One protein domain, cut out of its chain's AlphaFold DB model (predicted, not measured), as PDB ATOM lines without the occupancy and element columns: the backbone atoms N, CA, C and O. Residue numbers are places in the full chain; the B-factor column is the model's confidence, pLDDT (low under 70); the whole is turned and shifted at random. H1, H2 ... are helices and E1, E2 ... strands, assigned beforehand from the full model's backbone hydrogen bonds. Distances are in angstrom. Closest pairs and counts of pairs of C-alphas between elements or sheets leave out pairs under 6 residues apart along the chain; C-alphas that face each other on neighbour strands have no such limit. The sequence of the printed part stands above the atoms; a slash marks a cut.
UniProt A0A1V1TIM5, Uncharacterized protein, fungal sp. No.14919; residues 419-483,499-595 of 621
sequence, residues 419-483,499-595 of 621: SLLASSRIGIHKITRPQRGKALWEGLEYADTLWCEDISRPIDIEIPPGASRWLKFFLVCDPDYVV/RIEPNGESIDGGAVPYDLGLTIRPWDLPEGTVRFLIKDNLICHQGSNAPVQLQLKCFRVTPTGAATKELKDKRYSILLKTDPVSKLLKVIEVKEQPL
ATOM      1  N   SER A 419      -6.259 -46.221  12.699       72.06
ATOM      2  CA  SER A 419      -5.194 -45.783  11.781       72.06
ATOM      3  C   SER A 419      -5.496 -46.135  10.327       72.06
ATOM      4  O   SER A 419      -5.271 -45.298   9.465       72.06
ATOM      5  N   LEU A 420      -6.033 -47.334  10.056       72.94
ATOM      6  CA  LEU A 420      -6.466 -47.685   8.700       72.94
ATOM      7  C   LEU A 420      -7.596 -46.787   8.231       72.94
ATOM      8  O   LEU A 420      -7.581 -46.338   7.095       72.94
ATOM      9  N   LEU A 421      -8.591 -46.560   9.089       76.88
ATOM     10  CA  LEU A 421      -9.744 -45.750   8.738       76.88
ATOM     11  C   LEU A 421      -9.333 -44.308   8.429       76.88
ATOM     12  O   LEU A 421      -9.781 -43.784   7.420       76.88
ATOM     13  N   ALA A 422      -8.454 -43.704   9.234       72.75
ATOM     14  CA  ALA A 422      -7.921 -42.364   8.974       72.75
ATOM     15  C   ALA A 422      -7.277 -42.264   7.580       72.75
ATOM     16  O   ALA A 422      -7.551 -41.337   6.829       72.75
ATOM     17  N   SER A 423      -6.515 -43.283   7.179       66.69
ATOM     18  CA  SER A 423      -5.895 -43.345   5.856       66.69
ATOM     19  C   SER A 423      -6.755 -44.055   4.805       66.69
ATOM     20  O   SER A 423      -6.207 -44.539   3.828       66.69
ATOM     21  N   SER A 424      -8.067 -44.223   4.982       73.94
ATOM     22  CA  SER A 424      -8.914 -44.943   4.015       73.94
ATOM     23  C   SER A 424     -10.028 -44.065   3.470       73.94
ATOM     24  O   SER A 424     -10.518 -43.147   4.124       73.94
ATOM     25  N   ARG A 425     -10.493 -44.398   2.267       78.50
ATOM     26  CA  ARG A 425     -11.703 -43.827   1.676       78.50
ATOM     27  C   ARG A 425     -12.761 -44.900   1.573       78.50
ATOM     28  O   ARG A 425     -12.521 -45.973   1.025       78.50
ATOM     29  N   ILE A 426     -13.951 -44.600   2.070       81.69
ATOM     30  CA  ILE A 426     -15.098 -45.494   1.967       81.69
ATOM     31  C   ILE A 426     -15.996 -44.972   0.857       81.69
ATOM     32  O   ILE A 426     -16.439 -43.822   0.876       81.69
ATOM     33  N   GLY A 427     -16.256 -45.828  -0.122       82.56
ATOM     34  CA  GLY A 427     -17.111 -45.530  -1.258       82.56
ATOM     35  C   GLY A 427     -18.303 -46.468  -1.347       82.56
ATOM     36  O   GLY A 427     -18.366 -47.504  -0.680       82.56
ATOM     37  N   ILE A 428     -19.243 -46.113  -2.215       81.88
ATOM     38  CA  ILE A 428     -20.326 -46.996  -2.628       81.88
ATOM     39  C   ILE A 428     -20.221 -47.304  -4.114       81.88
ATOM     40  O   ILE A 428     -20.016 -46.423  -4.949       81.88
ATOM     41  N   HIS A 429     -20.355 -48.584  -4.445       78.56
ATOM     42  CA  HIS A 429     -20.251 -49.073  -5.808       78.56
ATOM     43  C   HIS A 429     -21.566 -49.707  -6.264       78.56
ATOM     44  O   HIS A 429     -22.118 -50.574  -5.586       78.56
ATOM     45  N   LYS A 430     -22.069 -49.287  -7.429       78.56
ATOM     46  CA  LYS A 430     -23.314 -49.773  -8.041       78.56
ATOM     47  C   LYS A 430     -23.021 -50.922  -9.011       78.56
ATOM     48  O   LYS A 430     -22.294 -50.734  -9.976       78.56
ATOM     49  N   ILE A 431     -23.662 -52.075  -8.817       68.38
ATOM     50  CA  ILE A 431     -23.594 -53.229  -9.727       68.38
ATOM     51  C   ILE A 431     -24.909 -53.386 -10.495       68.38
ATOM     52  O   ILE A 431     -25.988 -53.523  -9.906       68.38
ATOM     53  N   THR A 432     -24.804 -53.408 -11.824       63.16
ATOM     54  CA  THR A 432     -25.903 -53.628 -12.774       63.16
ATOM     55  C   THR A 432     -25.959 -55.088 -13.248       63.16
ATOM     56  O   THR A 432     -25.016 -55.864 -13.089       63.16
ATOM     57  N   ARG A 433     -27.114 -55.523 -13.772       53.50
ATOM     58  CA  ARG A 433     -27.305 -56.910 -14.226       53.50
ATOM     59  C   ARG A 433     -26.556 -57.126 -15.549       53.50
ATOM     60  O   ARG A 433     -26.715 -56.312 -16.451       53.50
ATOM     61  N   PRO A 434     -25.839 -58.244 -15.721       47.94
ATOM     62  CA  PRO A 434     -25.138 -58.517 -16.968       47.94
ATOM     63  C   PRO A 434     -26.040 -58.727 -18.181       47.94
ATOM     64  O   PRO A 434     -27.014 -59.483 -18.111       47.94
ATOM     65  N   GLN A 435     -25.633 -58.196 -19.335       44.28
ATOM     66  CA  GLN A 435     -26.130 -58.674 -20.624       44.28
ATOM     67  C   GLN A 435     -25.453 -60.017 -20.977       44.28
ATOM     68  O   GLN A 435     -24.239 -60.103 -21.101       44.28
ATOM     69  N   ARG A 436     -26.253 -61.089 -21.104       40.22
ATOM     70  CA  ARG A 436     -25.895 -62.442 -21.605       40.22
ATOM     71  C   ARG A 436     -24.582 -63.069 -21.075       40.22
ATOM     72  O   ARG A 436     -23.539 -63.040 -21.716       40.22
ATOM     73  N   GLY A 437     -24.691 -63.826 -19.979       40.06
ATOM     74  CA  GLY A 437     -23.837 -65.004 -19.723       40.06
ATOM     75  C   GLY A 437     -22.452 -64.778 -19.103       40.06
ATOM     76  O   GLY A 437     -21.836 -65.738 -18.649       40.06
ATOM     77  N   LYS A 438     -21.984 -63.538 -18.983       38.56
ATOM     78  CA  LYS A 438     -20.922 -63.152 -18.044       38.56
ATOM     79  C   LYS A 438     -21.489 -62.064 -17.164       38.56
ATOM     80  O   LYS A 438     -22.120 -61.175 -17.713       38.56
ATOM     81  N   ALA A 439     -21.268 -62.113 -15.849       37.50
ATOM     82  CA  ALA A 439     -21.380 -60.923 -15.013       37.50
ATOM     83  C   ALA A 439     -20.438 -59.853 -15.592       37.50
ATOM     84  O   ALA A 439     -19.255 -59.829 -15.276       37.50
ATOM     85  N   LEU A 440     -20.938 -59.056 -16.534       38.53
ATOM     86  CA  LEU A 440     -20.360 -57.800 -16.946       38.53
ATOM     87  C   LEU A 440     -20.418 -56.918 -15.707       38.53
ATOM     88  O   LEU A 440     -21.449 -56.349 -15.362       38.53
ATOM     89  N   TRP A 441     -19.293 -56.892 -15.004       41.12
ATOM     90  CA  TRP A 441     -18.864 -55.712 -14.286       41.12
ATOM     91  C   TRP A 441     -18.725 -54.602 -15.329       41.12
ATOM     92  O   TRP A 441     -17.645 -54.351 -15.854       41.12
ATOM     93  N   GLU A 442     -19.842 -54.001 -15.720       34.88
ATOM     94  CA  GLU A 442     -19.823 -52.727 -16.418       34.88
ATOM     95  C   GLU A 442     -19.503 -51.675 -15.364       34.88
ATOM     96  O   GLU A 442     -20.376 -51.014 -14.808       34.88
ATOM     97  N   GLY A 443     -18.213 -51.562 -15.047       36.78
ATOM     98  CA  GLY A 443     -17.708 -50.311 -14.537       36.78
ATOM     99  C   GLY A 443     -17.985 -49.258 -15.602       36.78
ATOM    100  O   GLY A 443     -17.459 -49.342 -16.708       36.78
ATOM    101  N   LEU A 444     -18.765 -48.240 -15.265       33.34
ATOM    102  CA  LEU A 444     -18.512 -46.916 -15.829       33.34
ATOM    103  C   LEU A 444     -17.600 -46.191 -14.833       33.34
ATOM    104  O   LEU A 444     -17.952 -45.227 -14.166       33.34
ATOM    105  N   GLU A 445     -16.432 -46.806 -14.697       41.78
ATOM    106  CA  GLU A 445     -15.202 -46.355 -14.067       41.78
ATOM    107  C   GLU A 445     -15.140 -46.017 -12.568       41.78
ATOM    108  O   GLU A 445     -14.018 -46.083 -12.090       41.78
ATOM    109  N   TYR A 446     -16.184 -45.729 -11.771       53.81
ATOM    110  CA  TYR A 446     -15.907 -45.098 -10.456       53.81
ATOM    111  C   TYR A 446     -16.844 -45.469  -9.295       53.81
ATOM    112  O   TYR A 446     -18.062 -45.430  -9.444       53.81
ATOM    113  N   ALA A 447     -16.290 -45.824  -8.127       63.00
ATOM    114  CA  ALA A 447     -17.049 -45.801  -6.871       63.00
ATOM    115  C   ALA A 447     -17.156 -44.359  -6.361       63.00
ATOM    116  O   ALA A 447     -16.171 -43.619  -6.378       63.00
ATOM    117  N   ASP A 448     -18.341 -43.973  -5.895       72.75
ATOM    118  CA  ASP A 448     -18.561 -42.644  -5.337       72.75
ATOM    119  C   ASP A 448     -18.108 -42.623  -3.875       72.75
ATOM    120  O   ASP A 448     -18.563 -43.430  -3.058       72.75
ATOM    121  N   THR A 449     -17.190 -41.717  -3.539       75.81
ATOM    122  CA  THR A 449     -16.664 -41.578  -2.178       75.81
ATOM    123  C   THR A 449     -17.749 -41.042  -1.249       75.81
ATOM    124  O   THR A 449     -18.214 -39.916  -1.415       75.81
ATOM    125  N   LEU A 450     -18.123 -41.842  -0.251       78.81
ATOM    126  CA  LEU A 450     -19.047 -41.450   0.811       78.81
ATOM    127  C   LEU A 450     -18.314 -40.774   1.973       78.81
ATOM    128  O   LEU A 450     -18.871 -39.881   2.609       78.81
ATOM    129  N   TRP A 451     -17.088 -41.218   2.260       80.44
ATOM    130  CA  TRP A 451     -16.312 -40.741   3.401       80.44
ATOM    131  C   TRP A 451     -14.793 -40.839   3.178       80.44
ATOM    132  O   TRP A 451     -14.305 -41.823   2.617       80.44
ATOM    133  N   CYS A 452     -14.064 -39.839   3.671       74.38
ATOM    134  CA  CYS A 452     -12.638 -39.857   4.010       74.38
ATOM    135  C   CYS A 452     -12.395 -38.933   5.224       74.38
ATOM    136  O   CYS A 452     -13.299 -38.188   5.599       74.38
ATOM    137  N   GLU A 453     -11.204 -38.970   5.837       67.81
ATOM    138  CA  GLU A 453     -10.889 -38.259   7.097       67.81
ATOM    139  C   GLU A 453     -11.339 -36.784   7.124       67.81
ATOM    140  O   GLU A 453     -11.888 -36.330   8.125       67.81
ATOM    141  N   ASP A 454     -11.211 -36.075   6.001       63.44
ATOM    142  CA  ASP A 454     -11.544 -34.649   5.893       63.44
ATOM    143  C   ASP A 454     -12.962 -34.367   5.353       63.44
ATOM    144  O   ASP A 454     -13.388 -33.209   5.288       63.44
ATOM    145  N   ILE A 455     -13.687 -35.383   4.864       66.56
ATOM    146  CA  ILE A 455     -14.898 -35.183   4.058       66.56
ATOM    147  C   ILE A 455     -15.908 -36.320   4.256       66.56
ATOM    148  O   ILE A 455     -15.667 -37.457   3.860       66.56
ATOM    149  N   SER A 456     -17.119 -35.978   4.697       75.06
ATOM    150  CA  SER A 456     -18.319 -36.767   4.403       75.06
ATOM    151  C   SER A 456     -19.147 -36.071   3.331       75.06
ATOM    152  O   SER A 456     -19.447 -34.878   3.435       75.06
ATOM    153  N   ARG A 457     -19.507 -36.800   2.271       78.25
ATOM    154  CA  ARG A 457     -20.335 -36.266   1.183       78.25
ATOM    155  C   ARG A 457     -21.532 -37.174   0.938       78.25
ATOM    156  O   ARG A 457     -21.349 -38.366   0.695       78.25
ATOM    157  N   PRO A 458     -22.764 -36.632   0.962       86.31
ATOM    158  CA  PRO A 458     -23.911 -37.381   0.488       86.31
ATOM    159  C   PRO A 458     -23.775 -37.643  -1.014       86.31
ATOM    160  O   PRO A 458     -23.399 -36.746  -1.770       86.31
ATOM    161  N   ILE A 459     -24.125 -38.853  -1.439       85.56
ATOM    162  CA  ILE A 459     -24.127 -39.256  -2.848       85.56
ATOM    163  C   ILE A 459     -25.551 -39.598  -3.264       85.56
ATOM    164  O   ILE A 459     -26.182 -40.474  -2.671       85.56
ATOM    165  N   ASP A 460     -26.030 -38.927  -4.306       87.94
ATOM    166  CA  ASP A 460     -27.359 -39.129  -4.873       87.94
ATOM    167  C   ASP A 460     -27.268 -40.018  -6.112       87.94
ATOM    168  O   ASP A 460     -26.575 -39.699  -7.077       87.94
ATOM    169  N   ILE A 461     -27.987 -41.139  -6.094       86.19
ATOM    170  CA  ILE A 461     -28.008 -42.114  -7.182       86.19
ATOM    171  C   ILE A 461     -29.440 -42.294  -7.663       86.19
ATOM    172  O   ILE A 461     -30.339 -42.639  -6.896       86.19
ATOM    173  N   GLU A 462     -29.652 -42.115  -8.962       85.38
ATOM    174  CA  GLU A 462     -30.940 -42.396  -9.582       85.38
ATOM    175  C   GLU A 462     -31.165 -43.912  -9.719       85.38
ATOM    176  O   GLU A 462     -30.351 -44.649 -10.300       85.38
ATOM    177  N   ILE A 463     -32.292 -44.376  -9.173       83.56
ATOM    178  CA  ILE A 463     -32.794 -45.746  -9.284       83.56
ATOM    179  C   ILE A 463     -34.023 -45.736 -10.203       83.56
ATOM    180  O   ILE A 463     -35.117 -45.372  -9.756       83.56
ATOM    181  N   PRO A 464     -33.874 -46.153 -11.478       80.56
ATOM    182  CA  PRO A 464     -34.988 -46.194 -12.415       80.56
ATOM    183  C   PRO A 464     -36.117 -47.124 -11.937       80.56
ATOM    184  O   PRO A 464     -35.837 -48.142 -11.288       80.56
ATOM    185  N   PRO A 465     -37.382 -46.848 -12.304       79.06
ATOM    186  CA  PRO A 465     -38.510 -47.723 -11.990       79.06
ATOM    187  C   PRO A 465     -38.249 -49.174 -12.420       79.06
ATOM    188  O   PRO A 465     -37.810 -49.438 -13.540       79.06
ATOM    189  N   GLY A 466     -38.471 -50.138 -11.521       72.25
ATOM    190  CA  GLY A 466     -38.225 -51.560 -11.787       72.25
ATOM    191  C   GLY A 466     -36.750 -51.997 -11.820       72.25
ATOM    192  O   GLY A 466     -36.479 -53.204 -11.810       72.25
ATOM    193  N   ALA A 467     -35.784 -51.067 -11.785       71.94
ATOM    194  CA  ALA A 467     -34.359 -51.383 -11.629       71.94
ATOM    195  C   ALA A 467     -34.017 -51.867 -10.209       71.94
ATOM    196  O   ALA A 467     -33.080 -52.646 -10.010       71.94
ATOM    197  N   SER A 468     -34.872 -51.519  -9.242       66.31
ATOM    198  CA  SER A 468     -34.908 -52.028  -7.864       66.31
ATOM    199  C   SER A 468     -35.019 -53.557  -7.751       66.31
ATOM    200  O   SER A 468     -34.979 -54.094  -6.655       66.31
ATOM    201  N   ARG A 469     -35.163 -54.304  -8.855       69.88
ATOM    202  CA  ARG A 469     -35.172 -55.781  -8.856       69.88
ATOM    203  C   ARG A 469     -33.809 -56.413  -9.129       69.88
ATOM    204  O   ARG A 469     -33.661 -57.622  -8.959       69.88
ATOM    205  N   TRP A 470     -32.829 -55.641  -9.592       70.69
ATOM    206  CA  TRP A 470     -31.551 -56.193 -10.048       70.69
ATOM    207  C   TRP A 470     -30.321 -55.326  -9.760       70.69
ATOM    208  O   TRP A 470     -29.212 -55.837  -9.906       70.69
ATOM    209  N   LEU A 471     -30.490 -54.077  -9.320       73.56
ATOM    210  CA  LEU A 471     -29.392 -53.226  -8.854       73.56
ATOM    211  C   LEU A 471     -28.902 -53.642  -7.465       73.56
ATOM    212  O   LEU A 471     -29.697 -53.745  -6.537       73.56
ATOM    213  N   LYS A 472     -27.595 -53.847  -7.310       79.00
ATOM    214  CA  LYS A 472     -26.953 -54.094  -6.009       79.00
ATOM    215  C   LYS A 472     -25.957 -52.988  -5.717       79.00
ATOM    216  O   LYS A 472     -25.346 -52.474  -6.648       79.00
ATOM    217  N   PHE A 473     -25.757 -52.678  -4.444       83.75
ATOM    218  CA  PHE A 473     -24.719 -51.740  -4.035       83.75
ATOM    219  C   PHE A 473     -23.772 -52.403  -3.051       83.75
ATOM    220  O   PHE A 473     -24.209 -53.183  -2.206       83.75
ATOM    221  N   PHE A 474     -22.489 -52.097  -3.183       82.88
ATOM    222  CA  PHE A 474     -21.429 -52.603  -2.325       82.88
ATOM    223  C   PHE A 474     -20.752 -51.439  -1.635       82.88
ATOM    224  O   PHE A 474     -20.500 -50.408  -2.262       82.88
ATOM    225  N   LEU A 475     -20.459 -51.613  -0.353       83.31
ATOM    226  CA  LEU A 475     -19.548 -50.715   0.334       83.31
ATOM    227  C   LEU A 475     -18.123 -51.146  -0.011       83.31
ATOM    228  O   LEU A 475     -17.772 -52.313   0.155       83.31
ATOM    229  N   VAL A 476     -17.318 -50.216  -0.500       79.19
ATOM    230  CA  VAL A 476     -15.929 -50.471  -0.888       79.19
ATOM    231  C   VAL A 476     -14.997 -49.603  -0.063       79.19
ATOM    232  O   VAL A 476     -15.377 -48.517   0.375       79.19
ATOM    233  N   CYS A 477     -13.780 -50.081   0.147       75.62
ATOM    234  CA  CYS A 477     -12.713 -49.321   0.768       75.62
ATOM    235  C   CYS A 477     -11.560 -49.196  -0.212       75.62
ATOM    236  O   CYS A 477     -11.098 -50.190  -0.763       75.62
ATOM    237  N   ASP A 478     -11.091 -47.973  -0.391       71.19
ATOM    238  CA  ASP A 478      -9.829 -47.667  -1.039       71.19
ATOM    239  C   ASP A 478      -8.836 -47.277   0.063       71.19
ATOM    240  O   ASP A 478      -9.027 -46.237   0.706       71.19
ATOM    241  N   PRO A 479      -7.863 -48.137   0.395       63.62
ATOM    242  CA  PRO A 479      -6.878 -47.807   1.404       63.62
ATOM    243  C   PRO A 479      -5.879 -46.821   0.784       63.62
ATOM    244  O   PRO A 479      -5.215 -47.130  -0.206       63.62
ATOM    245  N   ASP A 480      -5.768 -45.620   1.346       56.03
ATOM    246  CA  ASP A 480      -4.850 -44.589   0.872       56.03
ATOM    247  C   ASP A 480      -3.413 -44.965   1.263       56.03
ATOM    248  O   ASP A 480      -2.877 -44.548   2.288       56.03
ATOM    249  N   TYR A 481      -2.790 -45.820   0.456       48.81
ATOM    250  CA  TYR A 481      -1.381 -46.176   0.614       48.81
ATOM    251  C   TYR A 481      -0.461 -45.446  -0.375       48.81
ATOM    252  O   TYR A 481       0.727 -45.758  -0.427       48.81
ATOM    253  N   VAL A 482      -0.960 -44.472  -1.155       40.22
ATOM    254  CA  VAL A 482      -0.152 -43.822  -2.213       40.22
ATOM    255  C   VAL A 482      -0.315 -42.293  -2.320       40.22
ATOM    256  O   VAL A 482       0.489 -41.667  -3.000       40.22
ATOM    257  N   VAL A 483      -1.218 -41.606  -1.608       39.06
ATOM    258  CA  VAL A 483      -1.319 -40.128  -1.751       39.06
ATOM    259  C   VAL A 483      -0.235 -39.352  -0.974       39.06
ATOM    260  O   VAL A 483      -0.142 -38.130  -1.063       39.06
ATOM    261  N   ARG A 499     -10.909 -45.876  -9.848       35.06
ATOM    262  CA  ARG A 499     -11.079 -46.996 -10.795       35.06
ATOM    263  C   ARG A 499     -10.985 -48.352 -10.087       35.06
ATOM    264  O   ARG A 499      -9.945 -48.687  -9.531       35.06
ATOM    265  N   ILE A 500     -12.059 -49.145 -10.130       35.25
ATOM    266  CA  ILE A 500     -12.110 -50.506  -9.561       35.25
ATOM    267  C   ILE A 500     -12.152 -51.525 -10.699       35.25
ATOM    268  O   ILE A 500     -13.120 -51.544 -11.464       35.25
ATOM    269  N   GLU A 501     -11.137 -52.387 -10.806       34.19
ATOM    270  CA  GLU A 501     -11.191 -53.534 -11.717       34.19
ATOM    271  C   GLU A 501     -11.795 -54.782 -11.047       34.19
ATOM    272  O   GLU A 501     -11.551 -55.040  -9.867       34.19
ATOM    273  N   PRO A 502     -12.538 -55.624 -11.790       31.08
ATOM    274  CA  PRO A 502     -13.344 -56.718 -11.233       31.08
ATOM    275  C   PRO A 502     -12.581 -57.859 -10.546       31.08
ATOM    276  O   PRO A 502     -13.217 -58.773 -10.024       31.08
ATOM    277  N   ASN A 503     -11.246 -57.894 -10.633       35.44
ATOM    278  CA  ASN A 503     -10.435 -59.048 -10.230       35.44
ATOM    279  C   ASN A 503      -9.039 -58.697  -9.670       35.44
ATOM    280  O   ASN A 503      -8.129 -59.511  -9.790       35.44
ATOM    281  N   GLY A 504      -8.873 -57.553  -9.001       38.19
ATOM    282  CA  GLY A 504      -7.762 -57.370  -8.050       38.19
ATOM    283  C   GLY A 504      -6.342 -57.246  -8.620       38.19
ATOM    284  O   GLY A 504      -5.397 -57.391  -7.852       38.19
ATOM    285  N   GLU A 505      -6.160 -56.960  -9.909       33.66
ATOM    286  CA  GLU A 505      -4.853 -56.569 -10.458       33.66
ATOM    287  C   GLU A 505      -4.941 -55.099 -10.905       33.66
ATOM    288  O   GLU A 505      -5.701 -54.755 -11.805       33.66
ATOM    289  N   SER A 506      -4.214 -54.215 -10.215       35.25
ATOM    290  CA  SER A 506      -3.960 -52.842 -10.666       35.25
ATOM    291  C   SER A 506      -2.763 -52.874 -11.614       35.25
ATOM    292  O   SER A 506      -1.721 -53.410 -11.244       35.25
ATOM    293  N   ILE A 507      -2.884 -52.232 -12.775       34.56
ATOM    294  CA  ILE A 507      -1.822 -52.116 -13.789       34.56
ATOM    295  C   ILE A 507      -0.625 -51.269 -13.289       34.56
ATOM    296  O   ILE A 507       0.468 -51.378 -13.836       34.56
ATOM    297  N   ASP A 508      -0.788 -50.500 -12.200       33.69
ATOM    298  CA  ASP A 508       0.182 -49.481 -11.761       33.69
ATOM    299  C   ASP A 508       0.743 -49.691 -10.336       33.69
ATOM    300  O   ASP A 508       1.301 -48.777  -9.733       33.69
ATOM    301  N   GLY A 509       0.621 -50.894  -9.762       36.00
ATOM    302  CA  GLY A 509       1.217 -51.213  -8.453       36.00
ATOM    303  C   GLY A 509       0.639 -50.467  -7.232       36.00
ATOM    304  O   GLY A 509       1.231 -50.546  -6.154       36.00
ATOM    305  N   GLY A 510      -0.498 -49.774  -7.374       39.16
ATOM    306  CA  GLY A 510      -1.265 -49.199  -6.263       39.16
ATOM    307  C   GLY A 510      -2.105 -50.244  -5.516       39.16
ATOM    308  O   GLY A 510      -2.367 -51.336  -6.031       39.16
ATOM    309  N   ALA A 511      -2.529 -49.927  -4.288       45.12
ATOM    310  CA  ALA A 511      -3.513 -50.744  -3.580       45.12
ATOM    311  C   ALA A 511      -4.855 -50.705  -4.334       45.12
ATOM    312  O   ALA A 511      -5.280 -49.652  -4.802       45.12
ATOM    313  N   VAL A 512      -5.501 -51.862  -4.502       53.59
ATOM    314  CA  VAL A 512      -6.764 -51.968  -5.246       53.59
ATOM    315  C   VAL A 512      -7.929 -51.749  -4.278       53.59
ATOM    316  O   VAL A 512      -7.965 -52.417  -3.239       53.59
ATOM    317  N   PRO A 513      -8.905 -50.882  -4.601       59.53
ATOM    318  CA  PRO A 513     -10.127 -50.770  -3.820       59.53
ATOM    319  C   PRO A 513     -10.814 -52.127  -3.699       59.53
ATOM    320  O   PRO A 513     -10.945 -52.864  -4.680       59.53
ATOM    321  N   TYR A 514     -11.273 -52.460  -2.502       60.84
ATOM    322  CA  TYR A 514     -11.795 -53.785  -2.191       60.84
ATOM    323  C   TYR A 514     -13.177 -53.713  -1.539       60.84
ATOM    324  O   TYR A 514     -13.583 -52.698  -0.972       60.84
ATOM    325  N   ASP A 515     -13.925 -54.810  -1.648       68.00
ATOM    326  CA  ASP A 515     -15.241 -54.960  -1.029       68.00
ATOM    327  C   ASP A 515     -15.096 -55.083   0.495       68.00
ATOM    328  O   ASP A 515     -14.402 -55.970   0.996       68.00
ATOM    329  N   LEU A 516     -15.783 -54.211   1.234       73.69
ATOM    330  CA  LEU A 516     -15.818 -54.245   2.696       73.69
ATOM    331  C   LEU A 516     -16.681 -55.397   3.245       73.69
ATOM    332  O   LEU A 516     -16.641 -55.676   4.444       73.69
ATOM    333  N   GLY A 517     -17.445 -56.077   2.385       70.69
ATOM    334  CA  GLY A 517     -18.294 -57.220   2.719       70.69
ATOM    335  C   GLY A 517     -19.755 -56.859   2.999       70.69
ATOM    336  O   GLY A 517     -20.495 -57.689   3.528       70.69
ATOM    337  N   LEU A 518     -20.190 -55.640   2.654       81.88
ATOM    338  CA  LEU A 518     -21.581 -55.198   2.790       81.88
ATOM    339  C   LEU A 518     -22.238 -55.056   1.417       81.88
ATOM    340  O   LEU A 518     -21.842 -54.214   0.613       81.88
ATOM    341  N   THR A 519     -23.316 -55.811   1.196       84.88
ATOM    342  CA  THR A 519     -24.191 -55.664   0.027       84.88
ATOM    343  C   THR A 519     -25.552 -55.109   0.433       84.88
ATOM    344  O   THR A 519     -26.304 -55.775   1.147       84.88
ATOM    345  N   ILE A 520     -25.915 -53.944  -0.098       85.44
ATOM    346  CA  ILE A 520     -27.269 -53.388  -0.000       85.44
ATOM    347  C   ILE A 520     -28.103 -53.969  -1.134       85.44
ATOM    348  O   ILE A 520     -27.727 -53.900  -2.315       85.44
ATOM    349  N   ARG A 521     -29.217 -54.609  -0.774       81.25
ATOM    350  CA  ARG A 521     -29.982 -55.406  -1.726       81.25
ATOM    351  C   ARG A 521     -31.002 -54.544  -2.472       81.25
ATOM    352  O   ARG A 521     -31.539 -53.594  -1.911       81.25
ATOM    353  N   PRO A 522     -31.333 -54.923  -3.717       72.62
ATOM    354  CA  PRO A 522     -32.252 -54.168  -4.562       72.62
ATOM    355  C   PRO A 522     -33.604 -53.837  -3.899       72.62
ATOM    356  O   PRO A 522     -34.125 -52.734  -4.046       72.62
ATOM    357  N   TRP A 523     -34.175 -54.783  -3.147       77.75
ATOM    358  CA  TRP A 523     -35.486 -54.620  -2.508       77.75
ATOM    359  C   TRP A 523     -35.468 -53.745  -1.251       77.75
ATOM    360  O   TRP A 523     -36.538 -53.324  -0.807       77.75
ATOM    361  N   ASP A 524     -34.281 -53.440  -0.724       77.75
ATOM    362  CA  ASP A 524     -34.096 -52.548   0.420       77.75
ATOM    363  C   ASP A 524     -34.062 -51.072  -0.007       77.75
ATOM    364  O   ASP A 524     -34.016 -50.196   0.847       77.75
ATOM    365  N   LEU A 525     -34.114 -50.784  -1.316       81.06
ATOM    366  CA  LEU A 525     -33.980 -49.436  -1.860       81.06
ATOM    367  C   LEU A 525     -35.323 -48.863  -2.347       81.06
ATOM    368  O   LEU A 525     -36.090 -49.563  -3.031       81.06
ATOM    369  N   PRO A 526     -35.627 -47.592  -2.023       82.75
ATOM    370  CA  PRO A 526     -36.743 -46.876  -2.628       82.75
ATOM    371  C   PRO A 526     -36.479 -46.580  -4.115       82.75
ATOM    372  O   PRO A 526     -35.337 -46.572  -4.568       82.75
ATOM    373  N   GLU A 527     -37.539 -46.382  -4.902       84.25
ATOM    374  CA  GLU A 527     -37.406 -45.982  -6.313       84.25
ATOM    375  C   GLU A 527     -37.246 -44.458  -6.433       84.25
ATOM    376  O   GLU A 527     -37.779 -43.706  -5.616       84.25
ATOM    377  N   GLY A 528     -36.550 -43.992  -7.474       86.88
ATOM    378  CA  GLY A 528     -36.213 -42.579  -7.665       86.88
ATOM    379  C   GLY A 528     -34.795 -42.240  -7.199       86.88
ATOM    380  O   GLY A 528     -33.925 -43.107  -7.160       86.88
ATOM    381  N   THR A 529     -34.540 -40.970  -6.887       90.00
ATOM    382  CA  THR A 529     -33.221 -40.522  -6.417       90.00
ATOM    383  C   THR A 529     -33.013 -40.932  -4.965       90.00
ATOM    384  O   THR A 529     -33.754 -40.502  -4.078       90.00
ATOM    385  N   VAL A 530     -32.005 -41.766  -4.723       89.44
ATOM    386  CA  VAL A 530     -31.642 -42.273  -3.399       89.44
ATOM    387  C   VAL A 530     -30.327 -41.657  -2.960       89.44
ATOM    388  O   VAL A 530     -29.340 -41.718  -3.687       89.44
ATOM    389  N   ARG A 531     -30.319 -41.087  -1.758       91.56
ATOM    390  CA  ARG A 531     -29.150 -40.504  -1.116       91.56
ATOM    391  C   ARG A 531     -28.505 -41.506  -0.170       91.56
ATOM    392  O   ARG A 531     -29.161 -42.013   0.742       91.56
ATOM    393  N   PHE A 532     -27.210 -41.726  -0.353       91.31
ATOM    394  CA  PHE A 532     -26.339 -42.427   0.583       91.31
ATOM    395  C   PHE A 532     -25.529 -41.414   1.387       91.31
ATOM    396  O   PHE A 532     -25.010 -40.455   0.824       91.31
ATOM    397  N   LEU A 533     -25.426 -41.615   2.700       89.75
ATOM    398  CA  LEU A 533     -24.701 -40.708   3.592       89.75
ATOM    399  C   LEU A 533     -24.069 -41.472   4.759       89.75
ATOM    400  O   LEU A 533     -24.759 -42.239   5.431       89.75
ATOM    401  N   ILE A 534     -22.792 -41.204   5.040       86.94
ATOM    402  CA  ILE A 534     -22.109 -41.642   6.264       86.94
ATOM    403  C   ILE A 534     -22.097 -40.473   7.254       86.94
ATOM    404  O   ILE A 534     -21.764 -39.353   6.878       86.94
ATOM    405  N   LYS A 535     -22.503 -40.684   8.510       76.25
ATOM    406  CA  LYS A 535     -22.530 -39.595   9.505       76.25
ATOM    407  C   LYS A 535     -21.140 -39.336  10.113       76.25
ATOM    408  O   LYS A 535     -20.459 -40.286  10.483       76.25
ATOM    409  N   ASP A 536     -20.808 -38.058  10.309       57.03
ATOM    410  CA  ASP A 536     -19.505 -37.488  10.725       57.03
ATOM    411  C   ASP A 536     -18.960 -37.896  12.108       57.03
ATOM    412  O   ASP A 536     -17.905 -37.429  12.522       57.03
ATOM    413  N   ASN A 537     -19.634 -38.784  12.840       55.47
ATOM    414  CA  ASN A 537     -19.234 -39.167  14.198       55.47
ATOM    415  C   ASN A 537     -18.433 -40.475  14.227       55.47
ATOM    416  O   ASN A 537     -18.600 -41.286  15.141       55.47
ATOM    417  N   LEU A 538     -17.566 -40.703  13.238       60.06
ATOM    418  CA  LEU A 538     -16.550 -41.746  13.351       60.06
ATOM    419  C   LEU A 538     -15.550 -41.284  14.415       60.06
ATOM    420  O   LEU A 538     -14.579 -40.594  14.118       60.06
ATOM    421  N   ILE A 539     -15.815 -41.620  15.682       53.66
ATOM    422  CA  ILE A 539     -14.880 -41.367  16.781       53.66
ATOM    423  C   ILE A 539     -13.697 -42.309  16.577       53.66
ATOM    424  O   ILE A 539     -13.667 -43.450  17.040       53.66
ATOM    425  N   CYS A 540     -12.724 -41.819  15.822       51.78
ATOM    426  CA  CYS A 540     -11.475 -42.495  15.574       51.78
ATOM    427  C   CYS A 540     -10.606 -42.322  16.823       51.78
ATOM    428  O   CYS A 540      -9.860 -41.353  16.956       51.78
ATOM    429  N   HIS A 541     -10.712 -43.237  17.789       52.53
ATOM    430  CA  HIS A 541      -9.692 -43.322  18.829       52.53
ATOM    431  C   HIS A 541      -8.405 -43.834  18.175       52.53
ATOM    432  O   HIS A 541      -8.203 -45.045  18.035       52.53
ATOM    433  N   GLN A 542      -7.562 -42.898  17.727       53.31
ATOM    434  CA  GLN A 542      -6.250 -43.199  17.165       53.31
ATOM    435  C   GLN A 542      -5.495 -44.127  18.129       53.31
ATOM    436  O   GLN A 542      -5.388 -43.856  19.324       53.31
ATOM    437  N   GLY A 543      -5.024 -45.267  17.616       54.38
ATOM    438  CA  GLY A 543      -4.302 -46.262  18.411       54.38
ATOM    439  C   GLY A 543      -5.146 -47.404  18.993       54.38
ATOM    440  O   GLY A 543      -4.574 -48.290  19.629       54.38
ATOM    441  N   SER A 544      -6.467 -47.439  18.771       59.94
ATOM    442  CA  SER A 544      -7.317 -48.547  19.224       59.94
ATOM    443  C   SER A 544      -7.551 -49.605  18.140       59.94
ATOM    444  O   SER A 544      -8.020 -49.307  17.042       59.94
ATOM    445  N   ASN A 545      -7.299 -50.875  18.478       67.75
ATOM    446  CA  ASN A 545      -7.744 -52.039  17.694       67.75
ATOM    447  C   ASN A 545      -9.245 -52.337  17.874       67.75
ATOM    448  O   ASN A 545      -9.743 -53.320  17.319       67.75
ATOM    449  N   ALA A 546      -9.963 -51.537  18.672       78.56
ATOM    450  CA  ALA A 546     -11.397 -51.701  18.837       78.56
ATOM    451  C   ALA A 546     -12.105 -51.556  17.479       78.56
ATOM    452  O   ALA A 546     -11.672 -50.768  16.630       78.56
ATOM    453  N   PRO A 547     -13.181 -52.320  17.250       83.94
ATOM    454  CA  PRO A 547     -14.015 -52.093  16.091       83.94
ATOM    455  C   PRO A 547     -14.604 -50.677  16.109       83.94
ATOM    456  O   PRO A 547     -14.991 -50.170  17.162       83.94
ATOM    457  N   VAL A 548     -14.676 -50.048  14.941       86.00
ATOM    458  CA  VAL A 548     -15.236 -48.709  14.746       86.00
ATOM    459  C   VAL A 548     -16.636 -48.845  14.166       86.00
ATOM    460  O   VAL A 548     -16.848 -49.556  13.186       86.00
ATOM    461  N   GLN A 549     -17.606 -48.169  14.773       86.50
ATOM    462  CA  GLN A 549     -18.981 -48.170  14.292       86.50
ATOM    463  C   GLN A 549     -19.187 -47.058  13.259       86.50
ATOM    464  O   GLN A 549     -18.946 -45.887  13.531       86.50
ATOM    465  N   LEU A 550     -19.686 -47.434  12.087       86.00
ATOM    466  CA  LEU A 550     -20.038 -46.568  10.975       86.00
ATOM    467  C   LEU A 550     -21.557 -46.582  10.778       86.00
ATOM    468  O   LEU A 550     -22.183 -47.641  10.779       86.00
ATOM    469  N   GLN A 551     -22.160 -45.409  10.592       87.44
ATOM    470  CA  GLN A 551     -23.588 -45.296  10.292       87.44
ATOM    471  C   GLN A 551     -23.799 -44.886   8.840       87.44
ATOM    472  O   GLN A 551     -23.502 -43.751   8.473       87.44
ATOM    473  N   LEU A 552     -24.364 -45.791   8.042       89.50
ATOM    474  CA  LEU A 552     -24.766 -45.525   6.664       89.50
ATOM    475  C   LEU A 552     -26.281 -45.312   6.602       89.50
ATOM    476  O   LEU A 552     -27.062 -46.187   6.979       89.50
ATOM    477  N   LYS A 553     -26.708 -44.150   6.110       90.62
ATOM    478  CA  LYS A 553     -28.110 -43.821   5.835       90.62
ATOM    479  C   LYS A 553     -28.371 -43.947   4.337       90.62
ATOM    480  O   LYS A 553     -27.552 -43.515   3.530       90.62
ATOM    481  N   CYS A 554     -29.514 -44.524   3.989       90.50
ATOM    482  CA  CYS A 554     -29.987 -44.685   2.623       90.50
ATOM    483  C   CYS A 554     -31.462 -44.282   2.566       90.50
ATOM    484  O   CYS A 554     -32.303 -44.958   3.162       90.50
ATOM    485  N   PHE A 555     -31.778 -43.186   1.877       91.00
ATOM    486  CA  PHE A 555     -33.142 -42.652   1.832       91.00
ATOM    487  C   PHE A 555     -33.459 -41.942   0.526       91.00
ATOM    488  O   PHE A 555     -32.567 -41.435  -0.153       91.00
ATOM    489  N   ARG A 556     -34.741 -41.883   0.173       90.94
ATOM    490  CA  ARG A 556     -35.184 -41.169  -1.027       90.94
ATOM    491  C   ARG A 556     -35.160 -39.649  -0.825       90.94
ATOM    492  O   ARG A 556     -35.497 -39.144   0.248       90.94
ATOM    493  N   VAL A 557     -34.799 -38.920  -1.880       92.81
ATOM    494  CA  VAL A 557     -34.834 -37.453  -1.926       92.81
ATOM    495  C   VAL A 557     -35.675 -36.930  -3.092       92.81
ATOM    496  O   VAL A 557     -35.852 -37.592  -4.116       92.81
ATOM    497  N   THR A 558     -36.223 -35.726  -2.932       91.44
ATOM    498  CA  THR A 558     -36.903 -34.975  -3.995       91.44
ATOM    499  C   THR A 558     -35.895 -34.419  -5.014       91.44
ATOM    500  O   THR A 558     -34.703 -34.342  -4.713       91.44
ATOM    501  N   PRO A 559     -36.346 -33.918  -6.184       86.44
ATOM    502  CA  PRO A 559     -35.478 -33.184  -7.116       86.44
ATOM    503  C   PRO A 559     -34.812 -31.942  -6.504       86.44
ATOM    504  O   PRO A 559     -33.767 -31.507  -6.967       86.44
ATOM    505  N   THR A 560     -35.406 -31.376  -5.446       88.75
ATOM    506  CA  THR A 560     -34.838 -30.263  -4.667       88.75
ATOM    507  C   THR A 560     -33.851 -30.722  -3.587       88.75
ATOM    508  O   THR A 560     -33.332 -29.895  -2.843       88.75
ATOM    509  N   GLY A 561     -33.599 -32.031  -3.468       86.56
ATOM    510  CA  GLY A 561     -32.671 -32.625  -2.508       86.56
ATOM    511  C   GLY A 561     -33.228 -32.815  -1.092       86.56
ATOM    512  O   GLY A 561     -32.458 -33.160  -0.193       86.56
ATOM    513  N   ALA A 562     -34.530 -32.602  -0.873       89.88
ATOM    514  CA  ALA A 562     -35.175 -32.789   0.426       89.88
ATOM    515  C   ALA A 562     -35.482 -34.271   0.678       89.88
ATOM    516  O   ALA A 562     -35.938 -34.972  -0.223       89.88
ATOM    517  N   ALA A 563     -35.267 -34.751   1.904       87.38
ATOM    518  CA  ALA A 563     -35.587 -36.127   2.273       87.38
ATOM    519  C   ALA A 563     -37.100 -36.386   2.192       87.38
ATOM    520  O   ALA A 563     -37.903 -35.628   2.740       87.38
ATOM    521  N   THR A 564     -37.491 -37.478   1.541       87.19
ATOM    522  CA  THR A 564     -38.870 -37.977   1.540       87.19
ATOM    523  C   THR A 564     -38.987 -39.144   2.507       87.19
ATOM    524  O   THR A 564     -38.064 -39.942   2.597       87.19
ATOM    525  N   LYS A 565     -40.113 -39.267   3.215       84.38
ATOM    526  CA  LYS A 565     -40.318 -40.363   4.171       84.38
ATOM    527  C   LYS A 565     -40.850 -41.610   3.474       84.38
ATOM    528  O   LYS A 565     -42.032 -41.652   3.130       84.38
ATOM    529  N   GLU A 566     -40.032 -42.649   3.358       80.44
ATOM    530  CA  GLU A 566     -40.448 -43.946   2.826       80.44
ATOM    531  C   GLU A 566     -40.178 -45.109   3.784       80.44
ATOM    532  O   GLU A 566     -39.213 -45.138   4.539       80.44
ATOM    533  N   LEU A 567     -41.026 -46.141   3.725       77.12
ATOM    534  CA  LEU A 567     -40.834 -47.375   4.503       77.12
ATOM    535  C   LEU A 567     -39.545 -48.126   4.139       77.12
ATOM    536  O   LEU A 567     -39.059 -48.928   4.936       77.12
ATOM    537  N   LYS A 568     -39.035 -47.900   2.927       82.94
ATOM    538  CA  LYS A 568     -37.795 -48.493   2.435       82.94
ATOM    539  C   LYS A 568     -36.554 -47.688   2.809       82.94
ATOM    540  O   LYS A 568     -35.464 -48.149   2.523       82.94
ATOM    541  N   ASP A 569     -36.687 -46.532   3.453       87.25
ATOM    542  CA  ASP A 569     -35.515 -45.808   3.936       87.25
ATOM    543  C   ASP A 569     -34.848 -46.611   5.065       87.25
ATOM    544  O   ASP A 569     -35.506 -47.030   6.028       87.25
ATOM    545  N   LYS A 570     -33.534 -46.824   4.958       88.19
ATOM    546  CA  LYS A 570     -32.752 -47.671   5.865       88.19
ATOM    547  C   LYS A 570     -31.600 -46.928   6.518       88.19
ATOM    548  O   LYS A 570     -30.975 -46.037   5.942       88.19
ATOM    549  N   ARG A 571     -31.278 -47.380   7.722       87.81
ATOM    550  CA  ARG A 571     -30.045 -47.097   8.442       87.81
ATOM    551  C   ARG A 571     -29.311 -48.412   8.676       87.81
ATOM    552  O   ARG A 571     -29.898 -49.373   9.166       87.81
ATOM    553  N   TYR A 572     -28.025 -48.424   8.366       88.12
ATOM    554  CA  TYR A 572     -27.124 -49.530   8.648       88.12
ATOM    555  C   TYR A 572     -26.121 -49.080   9.704       88.12
ATOM    556  O   TYR A 572     -25.355 -48.142   9.484       88.12
ATOM    557  N   SER A 573     -26.138 -49.751  10.851       87.00
ATOM    558  CA  SER A 573     -25.070 -49.678  11.841       87.00
ATOM    559  C   SER A 573     -24.052 -50.762  11.508       87.00
ATOM    560  O   SER A 573     -24.329 -51.950  11.673       87.00
ATOM    561  N   ILE A 574     -22.895 -50.342  11.020       88.50
ATOM    562  CA  ILE A 574     -21.853 -51.191  10.455       88.50
ATOM    563  C   ILE A 574     -20.671 -51.178  11.411       88.50
ATOM    564  O   ILE A 574     -20.140 -50.118  11.718       88.50
ATOM    565  N   LEU A 575     -20.245 -52.342  11.883       88.56
ATOM    566  CA  LEU A 575     -19.057 -52.456  12.714       88.56
ATOM    567  C   LEU A 575     -17.868 -52.840  11.829       88.56
ATOM    568  O   LEU A 575     -17.855 -53.919  11.235       88.56
ATOM    569  N   LEU A 576     -16.893 -51.941  11.724       87.94
ATOM    570  CA  LEU A 576     -15.650 -52.131  10.985       87.94
ATOM    571  C   LEU A 576     -14.537 -52.560  11.933       87.94
ATOM    572  O   LEU A 576     -14.402 -52.018  13.024       87.94
ATOM    573  N   LYS A 577     -13.697 -53.498  11.513       86.12
ATOM    574  CA  LYS A 577     -12.468 -53.861  12.225       86.12
ATOM    575  C   LYS A 577     -11.369 -54.092  11.201       86.12
ATOM    576  O   LYS A 577     -11.662 -54.588  10.114       86.12
ATOM    577  N   THR A 578     -10.121 -53.786  11.544       78.81
ATOM    578  CA  THR A 578      -8.998 -54.324  10.772       78.81
ATOM    579  C   THR A 578      -9.055 -55.846  10.807       78.81
ATOM    580  O   THR A 578      -8.980 -56.458  11.876       78.81
ATOM    581  N   ASP A 579      -9.180 -56.459   9.640       70.38
ATOM    582  CA  ASP A 579      -9.024 -57.886   9.468       70.38
ATOM    583  C   ASP A 579      -7.536 -58.238   9.615       70.38
ATOM    584  O   ASP A 579      -6.699 -57.783   8.835       70.38
ATOM    585  N   PRO A 580      -7.160 -59.047  10.612       62.88
ATOM    586  CA  PRO A 580      -5.762 -59.352  10.851       62.88
ATOM    587  C   PRO A 580      -5.142 -60.233   9.768       62.88
ATOM    588  O   PRO A 580      -3.920 -60.303   9.703       62.88
ATOM    589  N   VAL A 581      -5.934 -60.889   8.921       58.31
ATOM    590  CA  VAL A 581      -5.414 -61.682   7.801       58.31
ATOM    591  C   VAL A 581      -4.999 -60.769   6.652       58.31
ATOM    592  O   VAL A 581      -3.851 -60.808   6.211       58.31
ATOM    593  N   SER A 582      -5.936 -59.959   6.160       60.56
ATOM    594  CA  SER A 582      -5.715 -59.083   5.007       60.56
ATOM    595  C   SER A 582      -5.018 -57.775   5.360       60.56
ATOM    596  O   SER A 582      -4.444 -57.182   4.465       60.56
ATOM    597  N   LYS A 583      -5.027 -57.353   6.635       67.31
ATOM    598  CA  LYS A 583      -4.646 -55.996   7.090       67.31
ATOM    599  C   LYS A 583      -5.524 -54.893   6.514       67.31
ATOM    600  O   LYS A 583      -5.167 -53.724   6.576       67.31
ATOM    601  N   LEU A 584      -6.694 -55.271   6.022       72.25
ATOM    602  CA  LEU A 584      -7.676 -54.379   5.442       72.25
ATOM    603  C   LEU A 584      -8.831 -54.169   6.419       72.25
ATOM    604  O   LEU A 584      -9.059 -54.977   7.319       72.25
ATOM    605  N   LEU A 585      -9.582 -53.087   6.258       75.56
ATOM    606  CA  LEU A 585     -10.831 -52.907   6.986       75.56
ATOM    607  C   LEU A 585     -11.842 -53.957   6.527       75.56
ATOM    608  O   LEU A 585     -11.912 -54.314   5.358       75.56
ATOM    609  N   LYS A 586     -12.660 -54.460   7.441       79.81
ATOM    610  CA  LYS A 586     -13.726 -55.398   7.100       79.81
ATOM    611  C   LYS A 586     -14.954 -55.140   7.946       79.81
ATOM    612  O   LYS A 586     -14.849 -54.817   9.129       79.81
ATOM    613  N   VAL A 587     -16.121 -55.328   7.342       82.81
ATOM    614  CA  VAL A 587     -17.396 -55.354   8.053       82.81
ATOM    615  C   VAL A 587     -17.498 -56.660   8.831       82.81
ATOM    616  O   VAL A 587     -17.520 -57.742   8.246       82.81
ATOM    617  N   ILE A 588     -17.550 -56.557  10.158       82.62
ATOM    618  CA  ILE A 588     -17.694 -57.711  11.057       82.62
ATOM    619  C   ILE A 588     -19.122 -57.874  11.583       82.62
ATOM    620  O   ILE A 588     -19.514 -58.978  11.948       82.62
ATOM    621  N   GLU A 589     -19.915 -56.802  11.592       85.69
ATOM    622  CA  GLU A 589     -21.317 -56.835  12.006       85.69
ATOM    623  C   GLU A 589     -22.119 -55.771  11.253       85.69
ATOM    624  O   GLU A 589     -21.626 -54.672  10.989       85.69
ATOM    625  N   VAL A 590     -23.372 -56.091  10.920       87.25
ATOM    626  CA  VAL A 590     -24.323 -55.153  10.314       87.25
ATOM    627  C   VAL A 590     -25.655 -55.286  11.033       87.25
ATOM    628  O   VAL A 590     -26.256 -56.359  11.041       87.25
ATOM    629  N   LYS A 591     -26.143 -54.178  11.591       86.62
ATOM    630  CA  LYS A 591     -27.514 -54.061  12.093       86.62
ATOM    631  C   LYS A 591     -28.297 -53.134  11.181       86.62
ATOM    632  O   LYS A 591     -27.932 -51.972  11.008       86.62
ATOM    633  N   GLU A 592     -29.369 -53.655  10.605       86.88
ATOM    634  CA  GLU A 592     -30.280 -52.894   9.758       86.88
ATOM    635  C   GLU A 592     -31.469 -52.391  10.580       86.88
ATOM    636  O   GLU A 592     -32.098 -53.147  11.320       86.88
ATOM    637  N   GLN A 593     -31.797 -51.113  10.423       83.94
ATOM    638  CA  GLN A 593     -32.951 -50.470  11.040       83.94
ATOM    639  C   GLN A 593     -33.671 -49.606   9.996       83.94
ATOM    640  O   GLN A 593     -33.026 -49.052   9.102       83.94
ATOM    641  N   PRO A 594     -35.005 -49.461  10.058       83.81
ATOM    642  CA  PRO A 594     -35.677 -48.461   9.239       83.81
ATOM    643  C   PRO A 594     -35.268 -47.051   9.696       83.81
ATOM    644  O   PRO A 594     -35.000 -46.825  10.871       83.81
ATOM    645  N   LEU A 595     -35.234 -46.078   8.786       83.50
ATOM    646  CA  LEU A 595     -34.994 -44.673   9.163       83.50
ATOM    647  C   LEU A 595     -36.189 -44.063   9.909       83.50
ATOM    648  O   LEU A 595     -36.023 -43.199  10.772       83.50
TER     649      LEU A 595
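AT A GLANCE: This is residues 419 to 483 and 499 to 595 of the 621 residues of an uncharacterized protein of fungal sp. No.14919 (UniProt A0A1V1TIM5). Two strongly twisted, curled sheets come together into a flattened, barrel-like body, with E5 beside E9 on one side and E2 beside E3 and E6 on the other. Long loops, residues 432 to 447 and 499 to 513, reach out from the body, and the short H1 sits at one end of it. The printed part has 162 residues, with H1 followed by strands E1 to E9; one sheet has the order E2, E1, E4, E5 and the other E3, E6, E7, E8, E9, both all antiparallel. The class is mostly strand, though under half of the residues are in named elements. The whole is compact, with a radius of gyration of the C-alphas of 16.0 A, and spans 43 by 38 by 26 A.

IN THESE COORDINATES: H1 is residues 419 to 422, 5.2 A long, beginning at C-alpha 419 (-5.194, -45.783, 11.781). E1 is residues 424 to 431, 21.7 A; E2 residues 448 to 452, 11.4 A; E3 residues 459 to 463, 12.6 A; E4 residues 472 to 479, 22.3 A. E5 is residues 514 to 520, 15.6 A; E6 residues 528 to 534, 19.8 A; E7 residues 548 to 556, 26.5 A; E8 residues 570 to 578, 25.2 A. E9, residues 585 to 594, 25.3 A, bends by 63 degrees at residue 588 and ends at C-alpha 594 (-35.677, -48.461, 9.239).

HOW THE PARTS SIT: In the larger sheet E6, E7, E8 and E9 form a meander, each strand the antiparallel neighbour of the one before. N 461 and O 530 join E3 to E6 at 2.8 A, N 531 and O 555 E6 to E7 at 2.8 A, N 550 and O 574 E7 to E8 at 2.7 A, and N 573 and O 591 E8 to E9 at 2.9 A, each within hydrogen-bond range. In the other sheet the pairs within that range include N 426 and O 451 of the hairpin E1 and E2, 2.9 A; N 427 and O 476 of E1 and E4, 2.9 A; and N 477 and O 514 of E4 and E5, 2.9 A. Between the sheets, the closest C-alphas of E5 and E9 are those of Leu 516 and Lys 586, 5.0 A apart. Those of E2 and E6 are Leu 450 and Ile 534, 6.3 A. E1 and E7 are apart. H1 only grazes both sheets; it is too short for an O i to N i+4 pair, and its one O i to N i+3 pair is not within range.

THE WHOLE: The two C-alphas farthest apart are those of Arg 436 and Gly 543, 48.3 A. Residues 484 to 498 are not printed, and C-alphas 483 and 499 are 15.0 A apart across this cut, in the link E4 to E5. The links E1 to E2, E6 to E7 and E7 to E8 are long. The mean pLDDT of the printed part is 70.6; 59 residues are under 70, among them 431 to 447, 499 to 515 and 536 to 545.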